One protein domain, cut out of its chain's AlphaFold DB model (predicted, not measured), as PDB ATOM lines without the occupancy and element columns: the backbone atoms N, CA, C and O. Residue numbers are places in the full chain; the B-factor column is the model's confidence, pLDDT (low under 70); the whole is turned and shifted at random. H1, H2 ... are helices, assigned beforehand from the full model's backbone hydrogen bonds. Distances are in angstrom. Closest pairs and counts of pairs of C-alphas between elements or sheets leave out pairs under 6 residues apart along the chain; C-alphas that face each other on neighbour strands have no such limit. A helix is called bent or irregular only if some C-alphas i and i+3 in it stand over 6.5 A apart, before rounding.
ATOM      1  N   LEU A 215     141.297 216.168 213.569       85.88
ATOM      2  CA  LEU A 215     140.050 215.409 213.412       85.88
ATOM      3  C   LEU A 215     138.896 216.011 214.224       85.88
ATOM      4  O   LEU A 215     137.750 215.981 213.778       85.88
ATOM      5  N   SER A 216     139.194 216.587 215.391       86.56
ATOM      6  CA  SER A 216     138.194 217.222 216.259       86.56
ATOM      7  C   SER A 216     137.715 218.600 215.776       86.56
ATOM      8  O   SER A 216     136.682 219.077 216.241       86.56
ATOM      9  N   SER A 217     138.439 219.230 214.842       88.44
ATOM     10  CA  SER A 217     138.182 220.603 214.372       88.44
ATOM     11  C   SER A 217     137.797 220.708 212.891       88.44
ATOM     12  O   SER A 217     137.311 221.754 212.455       88.44
ATOM     13  N   MET A 218     137.990 219.650 212.098       92.38
ATOM     14  CA  MET A 218     137.603 219.642 210.685       92.38
ATOM     15  C   MET A 218     136.091 219.482 210.488       92.38
ATOM     16  O   MET A 218     135.428 218.807 211.263       92.38
ATOM     17  N   LYS A 219     135.535 220.051 209.420       91.69
ATOM     18  CA  LYS A 219     134.114 219.921 209.079       91.69
ATOM     19  C   LYS A 219     133.772 218.502 208.576       91.69
ATOM     20  O   LYS A 219     134.330 218.057 207.574       91.69
ATOM     21  N   LEU A 220     132.884 217.783 209.266       88.12
ATOM     22  CA  LEU A 220     132.560 216.363 209.027       88.12
ATOM     23  C   LEU A 220     131.172 216.109 208.422       88.12
ATOM     24  O   LEU A 220     130.891 214.989 208.007       88.12
ATOM     25  N   ASP A 221     130.313 217.121 208.359       81.75
ATOM     26  CA  ASP A 221     128.917 217.039 207.899       81.75
ATOM     27  C   ASP A 221     128.768 216.899 206.369       81.75
ATOM     28  O   ASP A 221     127.662 216.958 205.835       81.75
ATOM     29  N   TYR A 222     129.867 216.669 205.648       80.25
ATOM     30  CA  TYR A 222     129.839 216.341 204.227       80.25
ATOM     31  C   TYR A 222     129.360 214.902 204.008       80.25
ATOM     32  O   TYR A 222     129.942 213.959 204.548       80.25
ATOM     33  N   ALA A 223     128.378 214.708 203.122       74.50
ATOM     34  CA  ALA A 223     127.854 213.382 202.777       74.50
ATOM     35  C   ALA A 223     128.958 212.401 202.332       74.50
ATOM     36  O   ALA A 223     128.972 211.239 202.738       74.50
ATOM     37  N   ILE A 224     129.949 212.895 201.579       74.88
ATOM     38  CA  ILE A 224     131.075 212.097 201.078       74.88
ATOM     39  C   ILE A 224     132.010 211.572 202.186       74.88
ATOM     40  O   ILE A 224     132.803 210.676 201.925       74.88
ATOM     41  N   CYS A 225     131.953 212.131 203.401       82.56
ATOM     42  CA  CYS A 225     132.787 211.718 204.536       82.56
ATOM     43  C   CYS A 225     132.137 210.617 205.389       82.56
ATOM     44  O   CYS A 225     132.808 210.008 206.223       82.56
ATOM     45  N   LEU A 226     130.835 210.365 205.209       81.06
ATOM     46  CA  LEU A 226     130.043 209.502 206.084       81.06
ATOM     47  C   LEU A 226     130.604 208.076 206.178       81.06
ATOM     48  O   LEU A 226     130.661 207.500 207.264       81.06
ATOM     49  N   PHE A 227     131.038 207.508 205.054       73.81
ATOM     50  CA  PHE A 227     131.536 206.134 205.002       73.81
ATOM     51  C   PHE A 227     132.857 205.968 205.720       73.81
ATOM     52  O   PHE A 227     133.023 205.040 206.514       73.81
ATOM     53  N   GLU A 228     133.779 206.879 205.460       83.56
ATOM     54  CA  GLU A 228     135.069 206.896 206.107       83.56
ATOM     55  C   GLU A 228     134.874 207.074 207.622       83.56
ATOM     56  O   GLU A 228     135.503 206.351 208.390       83.56
ATOM     57  N   ILE A 229     133.924 207.905 208.072       87.88
ATOM     58  CA  ILE A 229     133.554 208.011 209.496       87.88
ATOM     59  C   ILE A 229     133.009 206.675 210.039       87.88
ATOM     60  O   ILE A 229     133.458 206.218 211.092       87.88
ATOM     61  N   CYS A 230     132.089 206.004 209.336       81.75
ATOM     62  CA  CYS A 230     131.574 204.696 209.761       81.75
ATOM     63  C   CYS A 230     132.686 203.646 209.892       81.75
ATOM     64  O   CYS A 230     132.699 202.878 210.862       81.75
ATOM     65  N   GLU A 231     133.605 203.603 208.924       78.56
ATOM     66  CA  GLU A 231     134.744 202.687 208.935       78.56
ATOM     67  C   GLU A 231     135.663 202.987 210.122       78.56
ATOM     68  O   GLU A 231     136.060 202.077 210.856       78.56
ATOM     69  N   HIS A 232     135.936 204.266 210.356       82.50
ATOM     70  CA  HIS A 232     136.743 204.745 211.469       82.50
ATOM     71  C   HIS A 232     136.265 204.254 212.821       82.50
ATOM     72  O   HIS A 232     137.030 203.621 213.548       82.50
ATOM     73  N   LEU A 233     134.988 204.484 213.107       84.12
ATOM     74  CA  LEU A 233     134.358 204.087 214.362       84.12
ATOM     75  C   LEU A 233     134.413 202.570 214.597       84.12
ATOM     76  O   LEU A 233     134.372 202.126 215.739       84.12
ATOM     77  N   SER A 234     134.507 201.777 213.525       73.88
ATOM     78  CA  SER A 234     134.522 200.313 213.598       73.88
ATOM     79  C   SER A 234     135.919 199.688 213.664       73.88
ATOM     80  O   SER A 234     136.069 198.588 214.194       73.88
ATOM     81  N   ARG A 235     136.943 200.340 213.096       73.44
ATOM     82  CA  ARG A 235     138.259 199.719 212.842       73.44
ATOM     83  C   ARG A 235     139.447 200.469 213.430       73.44
ATOM     84  O   ARG A 235     140.554 199.932 213.422       73.44
ATOM     85  N   ARG A 236     139.277 201.721 213.855       77.31
ATOM     86  CA  ARG A 236     140.392 202.570 214.301       77.31
ATOM     87  C   ARG A 236     140.493 202.609 215.815       77.31
ATOM     88  O   ARG A 236     139.668 202.048 216.530       77.31
ATOM     89  N   SER A 237     141.564 203.232 216.308       81.75
ATOM     90  CA  SER A 237     141.757 203.338 217.748       81.75
ATOM     91  C   SER A 237     140.621 204.140 218.378       81.75
ATOM     92  O   SER A 237     140.030 205.038 217.764       81.75
ATOM     93  N   LEU A 238     140.333 203.810 219.634       82.06
ATOM     94  CA  LEU A 238     139.323 204.494 220.426       82.06
ATOM     95  C   LEU A 238     139.569 206.010 220.455       82.06
ATOM     96  O   LEU A 238     138.633 206.779 220.299       82.06
ATOM     97  N   GLU A 239     140.823 206.446 220.581       83.81
ATOM     98  CA  GLU A 239     141.188 207.865 220.621       83.81
ATOM     99  C   GLU A 239     140.726 208.638 219.372       83.81
ATOM    100  O   GLU A 239     140.111 209.695 219.494       83.81
ATOM    101  N   HIS A 240     140.938 208.076 218.177       85.75
ATOM    102  CA  HIS A 240     140.487 208.686 216.920       85.75
ATOM    103  C   HIS A 240     138.960 208.705 216.830       85.75
ATOM    104  O   HIS A 240     138.373 209.714 216.446       85.75
ATOM    105  N   SER A 241     138.315 207.607 217.232       88.12
ATOM    106  CA  SER A 241     136.852 207.511 217.249       88.12
ATOM    107  C   SER A 241     136.237 208.576 218.159       88.12
ATOM    108  O   SER A 241     135.289 209.255 217.776       88.12
ATOM    109  N   LEU A 242     136.816 208.786 219.344       88.69
ATOM    110  CA  LEU A 242     136.363 209.813 220.279       88.69
ATOM    111  C   LEU A 242     136.639 211.229 219.775       88.69
ATOM    112  O   LEU A 242     135.805 212.105 219.994       88.69
ATOM    113  N   ALA A 243     137.764 211.464 219.095       89.44
ATOM    114  CA  ALA A 243     138.050 212.757 218.473       89.44
ATOM    115  C   ALA A 243     136.995 213.123 217.415       89.44
ATOM    116  O   ALA A 243     136.536 214.263 217.387       89.44
ATOM    117  N   LEU A 244     136.559 212.150 216.605       91.50
ATOM    118  CA  LEU A 244     135.481 212.347 215.633       91.50
ATOM    119  C   LEU A 244     134.140 212.623 216.315       91.50
ATOM    120  O   LEU A 244     133.465 213.572 215.938       91.50
ATOM    121  N   ILE A 245     133.752 211.845 217.330       91.88
ATOM    122  CA  ILE A 245     132.446 212.027 217.993       91.88
ATOM    123  C   ILE A 245     132.382 213.354 218.766       91.88
ATOM    124  O   ILE A 245     131.327 213.974 218.845       91.88
ATOM    125  N   ARG A 246     133.512 213.821 219.315       90.38
ATOM    126  CA  ARG A 246     133.618 215.138 219.970       90.38
ATOM    127  C   ARG A 246     133.536 216.312 218.995       90.38
ATOM    128  O   ARG A 246     133.382 217.446 219.441       90.38
ATOM    129  N   ASN A 247     133.673 216.064 217.695       92.62
ATOM    130  CA  ASN A 247     133.640 217.111 216.693       92.62
ATOM    131  C   ASN A 247     132.234 217.754 216.628       92.62
ATOM    132  O   ASN A 247     131.247 217.035 216.462       92.62
ATOM    133  N   PRO A 248     132.116 219.094 216.682       90.31
ATOM    134  CA  PRO A 248     130.820 219.782 216.636       90.31
ATOM    135  C   PRO A 248     130.002 219.526 215.365       90.31
ATOM    136  O   PRO A 248     128.778 219.643 215.377       90.31
ATOM    137  N   THR A 249     130.678 219.200 214.265       91.38
ATOM    138  CA  THR A 249     130.074 218.942 212.950       91.38
ATOM    139  C   THR A 249     129.898 217.452 212.665       91.38
ATOM    140  O   THR A 249     129.660 217.074 211.520       91.38
ATOM    141  N   PHE A 250     130.035 216.588 213.679       91.38
ATOM    142  CA  PHE A 250     129.842 215.152 213.512       91.38
ATOM    143  C   PHE A 250     128.460 214.858 212.890       91.38
ATOM    144  O   PHE A 250     127.442 215.336 213.406       91.38
ATOM    145  N   PRO A 251     128.401 214.099 211.779       83.94
ATOM    146  CA  PRO A 251     127.166 213.922 211.034       83.94
ATOM    147  C   PRO A 251     126.112 213.177 211.856       83.94
ATOM    148  O   PRO A 251     126.395 212.205 212.554       83.94
ATOM    149  N   LYS A 252     124.860 213.612 211.726       84.69
ATOM    150  CA  LYS A 252     123.694 212.925 212.289       84.69
ATOM    151  C   LYS A 252     123.045 212.125 211.167       84.69
ATOM    152  O   LYS A 252     122.311 212.688 210.364       84.69
ATOM    153  N   HIS A 253     123.369 210.837 211.074       78.31
ATOM    154  CA  HIS A 253     122.887 209.987 209.986       78.31
ATOM    155  C   HIS A 253     122.625 208.542 210.447       78.31
ATOM    156  O   HIS A 253     123.477 207.979 211.146       78.31
ATOM    157  N   PRO A 254     121.525 207.891 210.013       69.44
ATOM    158  CA  PRO A 254     121.193 206.522 210.426       69.44
ATOM    159  C   PRO A 254     122.270 205.473 210.119       69.44
ATOM    160  O   PRO A 254     122.449 204.527 210.882       69.44
ATOM    161  N   SER A 255     123.067 205.656 209.061       71.12
ATOM    162  CA  SER A 255     124.194 204.756 208.735       71.12
ATOM    163  C   SER A 255     125.254 204.645 209.838       71.12
ATOM    164  O   SER A 255     126.007 203.674 209.858       71.12
ATOM    165  N   LEU A 256     125.319 205.609 210.765       75.12
ATOM    166  CA  LEU A 256     126.253 205.584 211.895       75.12
ATOM    167  C   LEU A 256     125.752 204.720 213.056       75.12
ATOM    168  O   LEU A 256     126.547 204.365 213.924       75.12
ATOM    169  N   VAL A 257     124.457 204.373 213.088       74.94
ATOM    170  CA  VAL A 257     123.825 203.656 214.210       74.94
ATOM    171  C   VAL A 257     124.541 202.343 214.497       74.94
ATOM    172  O   VAL A 257     124.809 202.052 215.660       74.94
ATOM    173  N   SER A 258     124.898 201.584 213.459       67.94
ATOM    174  CA  SER A 258     125.640 200.327 213.600       67.94
ATOM    175  C   SER A 258     126.986 200.549 214.299       67.94
ATOM    176  O   SER A 258     127.189 200.074 215.417       67.94
ATOM    177  N   SER A 259     127.866 201.363 213.702       77.00
ATOM    178  CA  SER A 259     129.205 201.618 214.244       77.00
ATOM    179  C   SER A 259     129.174 202.235 215.650       77.00
ATOM    180  O   SER A 259     129.965 201.847 216.509       77.00
ATOM    181  N   LEU A 260     128.245 203.161 215.920       82.50
ATOM    182  CA  LEU A 260     128.083 203.778 217.241       82.50
ATOM    183  C   LEU A 260     127.543 202.793 218.283       82.50
ATOM    184  O   LEU A 260     127.974 202.832 219.434       82.50
ATOM    185  N   SER A 261     126.638 201.887 217.897       77.25
ATOM    186  CA  SER A 261     126.113 200.851 218.797       77.25
ATOM    187  C   SER A 261     127.202 199.858 219.187       77.25
ATOM    188  O   SER A 261     127.321 199.520 220.366       77.25
ATOM    189  N   THR A 262     128.032 199.438 218.226       75.44
ATOM    190  CA  THR A 262     129.194 198.581 218.495       75.44
ATOM    191  C   THR A 262     130.172 199.277 219.436       75.44
ATOM    192  O   THR A 262     130.542 198.706 220.461       75.44
ATOM    193  N   LEU A 263     130.527 200.532 219.152       81.69
ATOM    194  CA  LEU A 263     131.435 201.304 219.999       81.69
ATOM    195  C   LEU A 263     130.887 201.469 221.426       81.69
ATOM    196  O   LEU A 263     131.612 201.258 222.400       81.69
ATOM    197  N   TYR A 264     129.596 201.787 221.563       84.62
ATOM    198  CA  TYR A 264     128.927 201.896 222.859       84.62
ATOM    199  C   TYR A 264     128.958 200.576 223.638       84.62
ATOM    200  O   TYR A 264     129.276 200.572 224.829       84.62
ATOM    201  N   ALA A 265     128.657 199.451 222.980       76.50
ATOM    202  CA  ALA A 265     128.683 198.132 223.604       76.50
ATOM    203  C   ALA A 265     130.090 197.777 224.110       76.50
ATOM    204  O   ALA A 265     130.229 197.381 225.269       76.50
ATOM    205  N   CYS A 266     131.125 198.006 223.296       76.06
ATOM    206  CA  CYS A 266     132.516 197.766 223.678       76.06
ATOM    207  C   CYS A 266     132.940 198.607 224.894       76.06
ATOM    208  O   CYS A 266     133.486 198.069 225.857       76.06
ATOM    209  N   ILE A 267     132.652 199.914 224.890       78.94
ATOM    210  CA  ILE A 267     133.007 200.805 226.009       78.94
ATOM    211  C   ILE A 267     132.207 200.438 227.268       78.94
ATOM    212  O   ILE A 267     132.757 200.435 228.371       78.94
ATOM    213  N   SER A 268     130.925 200.088 227.123       76.88
ATOM    214  CA  SER A 268     130.081 199.669 228.246       76.88
ATOM    215  C   SER A 268     130.576 198.370 228.883       76.88
ATOM    216  O   SER A 268     130.576 198.277 230.109       76.88
ATOM    217  N   GLU A 269     130.982 197.379 228.091       74.44
ATOM    218  CA  GLU A 269     131.593 196.134 228.580       74.44
ATOM    219  C   GLU A 269     132.891 196.428 229.340       74.44
ATOM    220  O   GLU A 269     133.057 196.009 230.486       74.44
ATOM    221  N   TRP A 270     133.783 197.234 228.757       72.00
ATOM    222  CA  TRP A 270     135.030 197.634 229.411       72.00
ATOM    223  C   TRP A 270     134.805 198.406 230.708       72.00
ATOM    224  O   TRP A 270     135.536 198.186 231.666       72.00
ATOM    225  N   SER A 271     133.769 199.245 230.784       71.88
ATOM    226  CA  SER A 271     133.449 200.006 232.002       71.88
ATOM    227  C   SER A 271     133.032 199.126 233.176       71.88
ATOM    228  O   SER A 271     133.153 199.533 234.327       71.88
ATOM    229  N   ARG A 272     132.564 197.906 232.889       72.12
ATOM    230  CA  ARG A 272     132.188 196.913 233.900       72.12
ATOM    231  C   ARG A 272     133.392 196.103 234.386       72.12
ATOM    232  O   ARG A 272     133.321 195.512 235.459       72.12
ATOM    233  N   ASN A 273     134.495 196.105 233.635       68.44
ATOM    234  CA  ASN A 273     135.736 195.438 234.006       68.44
ATOM    235  C   ASN A 273     136.645 196.402 234.787       68.44
ATOM    236  O   ASN A 273     136.908 197.523 234.362       68.44
ATOM    237  N   GLN A 274     137.172 195.958 235.931       55.78
ATOM    238  CA  GLN A 274     137.948 196.794 236.868       55.78
ATOM    239  C   GLN A 274     139.295 197.315 236.316       55.78
ATOM    240  O   GLN A 274     139.968 198.106 236.972       55.78
ATOM    241  N   CYS A 275     139.692 196.914 235.107       57.91
ATOM    242  CA  CYS A 275     140.927 197.327 234.437       57.91
ATOM    243  C   CYS A 275     140.682 198.445 233.409       57.91
ATOM    244  O   CYS A 275     141.162 198.369 232.279       57.91
ATOM    245  N   MET A 276     139.914 199.471 233.777       57.38
ATOM    246  CA  MET A 276     139.670 200.620 232.904       57.38
ATOM    247  C   MET A 276     140.966 201.432 232.699       57.38
ATOM    248  O   MET A 276     141.579 201.872 233.679       57.38
ATOM    249  N   PRO A 277     141.397 201.690 231.449       60.06
ATOM    250  CA  PRO A 277     142.403 202.706 231.168       60.06
ATOM    251  C   PRO A 277     141.944 204.061 231.723       60.06
ATOM    252  O   PRO A 277     140.803 204.461 231.507       60.06
ATOM    253  N   ARG A 278     142.837 204.818 232.380       57.22
ATOM    254  CA  ARG A 278     142.534 206.134 232.998       57.22
ATOM    255  C   ARG A 278     141.898 207.169 232.052       57.22
ATOM    256  O   ARG A 278     141.389 208.179 232.516       57.22
ATOM    257  N   GLN A 279     141.957 206.940 230.743       55.97
ATOM    258  CA  GLN A 279     141.453 207.828 229.691       55.97
ATOM    259  C   GLN A 279     139.957 207.634 229.376       55.97
ATOM    260  O   GLN A 279     139.373 208.447 228.663       55.97
ATOM    261  N   LEU A 280     139.330 206.573 229.890       62.50
ATOM    262  CA  LEU A 280     137.926 206.246 229.659       62.50
ATOM    263  C   LEU A 280     137.085 206.621 230.890       62.50
ATOM    264  O   LEU A 280     136.921 205.830 231.817       62.50
ATOM    265  N   THR A 281     136.570 207.851 230.912       65.06
ATOM    266  CA  THR A 281     135.673 208.339 231.972       65.06
ATOM    267  C   THR A 281     134.206 208.041 231.648       65.06
ATOM    268  O   THR A 281     133.857 207.730 230.507       65.06
ATOM    269  N   ALA A 282     133.317 208.157 232.641       66.25
ATOM    270  CA  ALA A 282     131.868 208.048 232.435       66.25
ATOM    271  C   ALA A 282     131.351 209.020 231.350       66.25
ATOM    272  O   ALA A 282     130.431 208.682 230.605       66.25
ATOM    273  N   ASP A 283     132.011 210.171 231.199       80.19
ATOM    274  CA  ASP A 283     131.708 211.187 230.184       80.19
ATOM    275  C   ASP A 283     131.868 210.649 228.758       80.19
ATOM    276  O   ASP A 283     131.127 211.029 227.856       80.19
ATOM    277  N   VAL A 284     132.806 209.720 228.544       83.38
ATOM    278  CA  VAL A 284     133.023 209.099 227.233       83.38
ATOM    279  C   VAL A 284     131.841 208.213 226.845       83.38
ATOM    280  O   VAL A 284     131.368 208.275 225.711       83.38
ATOM    281  N   LEU A 285     131.337 207.403 227.779       83.94
ATOM    282  CA  LEU A 285     130.186 206.538 227.521       83.94
ATOM    283  C   LEU A 285     128.930 207.371 227.225       83.94
ATOM    284  O   LEU A 285     128.159 207.025 226.329       83.94
ATOM    285  N   GLN A 286     128.746 208.472 227.959       87.31
ATOM    286  CA  GLN A 286     127.641 209.401 227.749       87.31
ATOM    287  C   GLN A 286     127.727 210.083 226.375       87.31
ATOM    288  O   GLN A 286     126.739 210.103 225.646       87.31
ATOM    289  N   LEU A 287     128.917 210.528 225.970       90.00
ATOM    290  CA  LEU A 287     129.160 211.141 224.663       90.00
ATOM    291  C   LEU A 287     128.806 210.203 223.495       90.00
ATOM    292  O   LEU A 287     128.104 210.597 222.565       90.00
ATOM    293  N   VAL A 288     129.227 208.935 223.552       88.62
ATOM    294  CA  VAL A 288     128.871 207.952 222.508       88.62
ATOM    295  C   VAL A 288     127.364 207.666 222.512       88.62
ATOM    296  O   VAL A 288     126.760 207.514 221.449       88.62
ATOM    297  N   LYS A 289     126.734 207.631 223.692       87.81
ATOM    298  CA  LYS A 289     125.285 207.432 223.829       87.81
ATOM    299  C   LYS A 289     124.486 208.572 223.192       87.81
ATOM    300  O   LYS A 289     123.500 208.298 222.512       87.81
ATOM    301  N   GLU A 290     124.912 209.817 223.384       90.94
ATOM    302  CA  GLU A 290     124.279 211.009 222.803       90.94
ATOM    303  C   GLU A 290     124.413 211.054 221.276       90.94
ATOM    304  O   GLU A 290     123.448 211.363 220.564       90.94
ATOM    305  N   ALA A 291     125.585 210.679 220.757       88.56
ATOM    306  CA  ALA A 291     125.801 210.536 219.320       88.56
ATOM    307  C   ALA A 291     124.899 209.445 218.727       88.56
ATOM    308  O   ALA A 291     124.252 209.662 217.701       88.56
ATOM    309  N   LEU A 292     124.785 208.298 219.406       85.06
ATOM    310  CA  LEU A 292     123.905 207.207 218.993       85.06
ATOM    311  C   LEU A 292     122.430 207.630 218.989       85.06
ATOM    312  O   LEU A 292     121.730 207.367 218.013       85.06
ATOM    313  N   SER A 293     121.947 208.301 220.040       84.69
ATOM    314  CA  SER A 293     120.561 208.791 220.069       84.69
ATOM    315  C   SER A 293     120.294 209.811 218.965       84.69
ATOM    316  O   SER A 293     119.245 209.754 218.330       84.69
ATOM    317  N   SER A 294     121.262 210.689 218.688       84.75
ATOM    318  CA  SER A 294     121.155 211.676 217.609       84.75
ATOM    319  C   SER A 294     121.105 211.014 216.230       84.75
ATOM    320  O   SER A 294     120.319 211.430 215.388       84.75
ATOM    321  N   ALA A 295     121.906 209.969 216.004       80.88
ATOM    322  CA  ALA A 295     121.895 209.210 214.755       80.88
ATOM    323  C   ALA A 295     120.582 208.432 214.550       80.88
ATOM    324  O   ALA A 295     120.095 208.354 213.427       80.88
ATOM    325  N   LYS A 296     119.991 207.893 215.627       73.56
ATOM    326  CA  LYS A 296     118.686 207.206 215.581       73.56
ATOM    327  C   LYS A 296     117.518 208.152 215.309       73.56
ATOM    328  O   LYS A 296     116.570 207.756 214.647       73.56
ATOM    329  N   ALA A 297     117.584 209.373 215.837       76.19
ATOM    330  CA  ALA A 297     116.550 210.391 215.663       76.19
ATOM    331  C   ALA A 297     116.699 211.203 214.361       76.19
ATOM    332  O   ALA A 297     115.895 212.094 214.110       76.19
ATOM    333  N   ALA A 298     117.739 210.950 213.559       74.88
ATOM    334  CA  ALA A 298     118.002 211.708 212.344       74.88
ATOM    335  C   ALA A 298     116.988 211.360 211.243       74.88
ATOM    336  O   ALA A 298     116.959 210.236 210.739       74.88
ATOM    337  N   GLU A 299     116.193 212.348 210.838       61.53
ATOM    338  CA  GLU A 299     115.343 212.261 209.653       61.53
ATOM    339  C   GLU A 299     116.187 212.493 208.396       61.53
ATOM    340  O   GLU A 299     116.908 213.486 208.285       61.53
ATOM    341  N   ILE A 300     116.110 211.573 207.434       56.97
ATOM    342  CA  ILE A 300     116.772 211.752 206.140       56.97
ATOM    343  C   ILE A 300     115.838 212.587 205.259       56.97
ATOM    344  O   ILE A 300     114.828 212.074 204.775       56.97
TER     345      ILE A 300
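This is residues 215 to 300 of the 399 residues of an uncharacterized protein of Toxocara canis (UniProt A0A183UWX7). Look first for the longest helix, H3, and for H4 folded back beside it as a hairpin; a second, smaller hairpin of H1 and short H2 packs on this one, H1 on the first part of H3 and H2 on H4. The four helices thus form a ring of contacts, H1 to H3 to H4 to H2 and back to H1. The printed part has 86 residues with four named helices, H1 to H4 in chain order, and no named strand: all helix, mostly aligned. It is compact, with a radius of gyration of the C-alphas of 12.5 A, yet elongated, spanning 39 by 24 by 20 A.

Find C-alpha 254 at (121.193, 206.522, 210.426); from there H3, residues 254 to 272, runs 27.6 A, with a kink of 25 degrees near residue 261. It is only just irregular: C-alphas 255 and 258 are 6.7 A apart. H4, residues 282 to 296, runs 21.4 A to C-alpha 296 at (118.686, 207.206, 215.581). H1, residues 223 to 235, starts at (127.854, 213.382, 202.777) and runs 19.9 A; it is irregular, with C-alphas 224 and 227 7.2 A apart. H2 is residues 238 to 245.

H3 and H4, a helical hairpin, touch at a shallow tilt of 23 degrees, opposite ways; their closest C-alphas, of Pro 254 and Ala 295, are 5.1 A apart. With residues 255 to 263 alone, H3 touches H1, the same way at a shallow tilt of 26 degrees; the closest C-alphas are Ser 234 and Ser 259, 5.5 A. H1 and H2, also a helical hairpin, touch through residues 229 to 233 of H1 alone, closest at the C-alphas of Leu 233 and Ser 241, 5.1 A. H2 touches H4 at a steep tilt of 49 degrees, closest at the C-alphas of Ile 245 and Ala 291, 6.9 A. H1 and H4 are apart. In H2 and H4 every O i to N i+4 pair is within hydrogen-bond range; in H1 7 of 9 are, in H3 13 of 15.

Look to the C-alphas of Gln 274 and Ile 300 for the two farthest apart, 40.2 A. The printed part has no cut and no long link. Confidence is under 70 at residues 254, 258, 273 to 282 and 299 to 300.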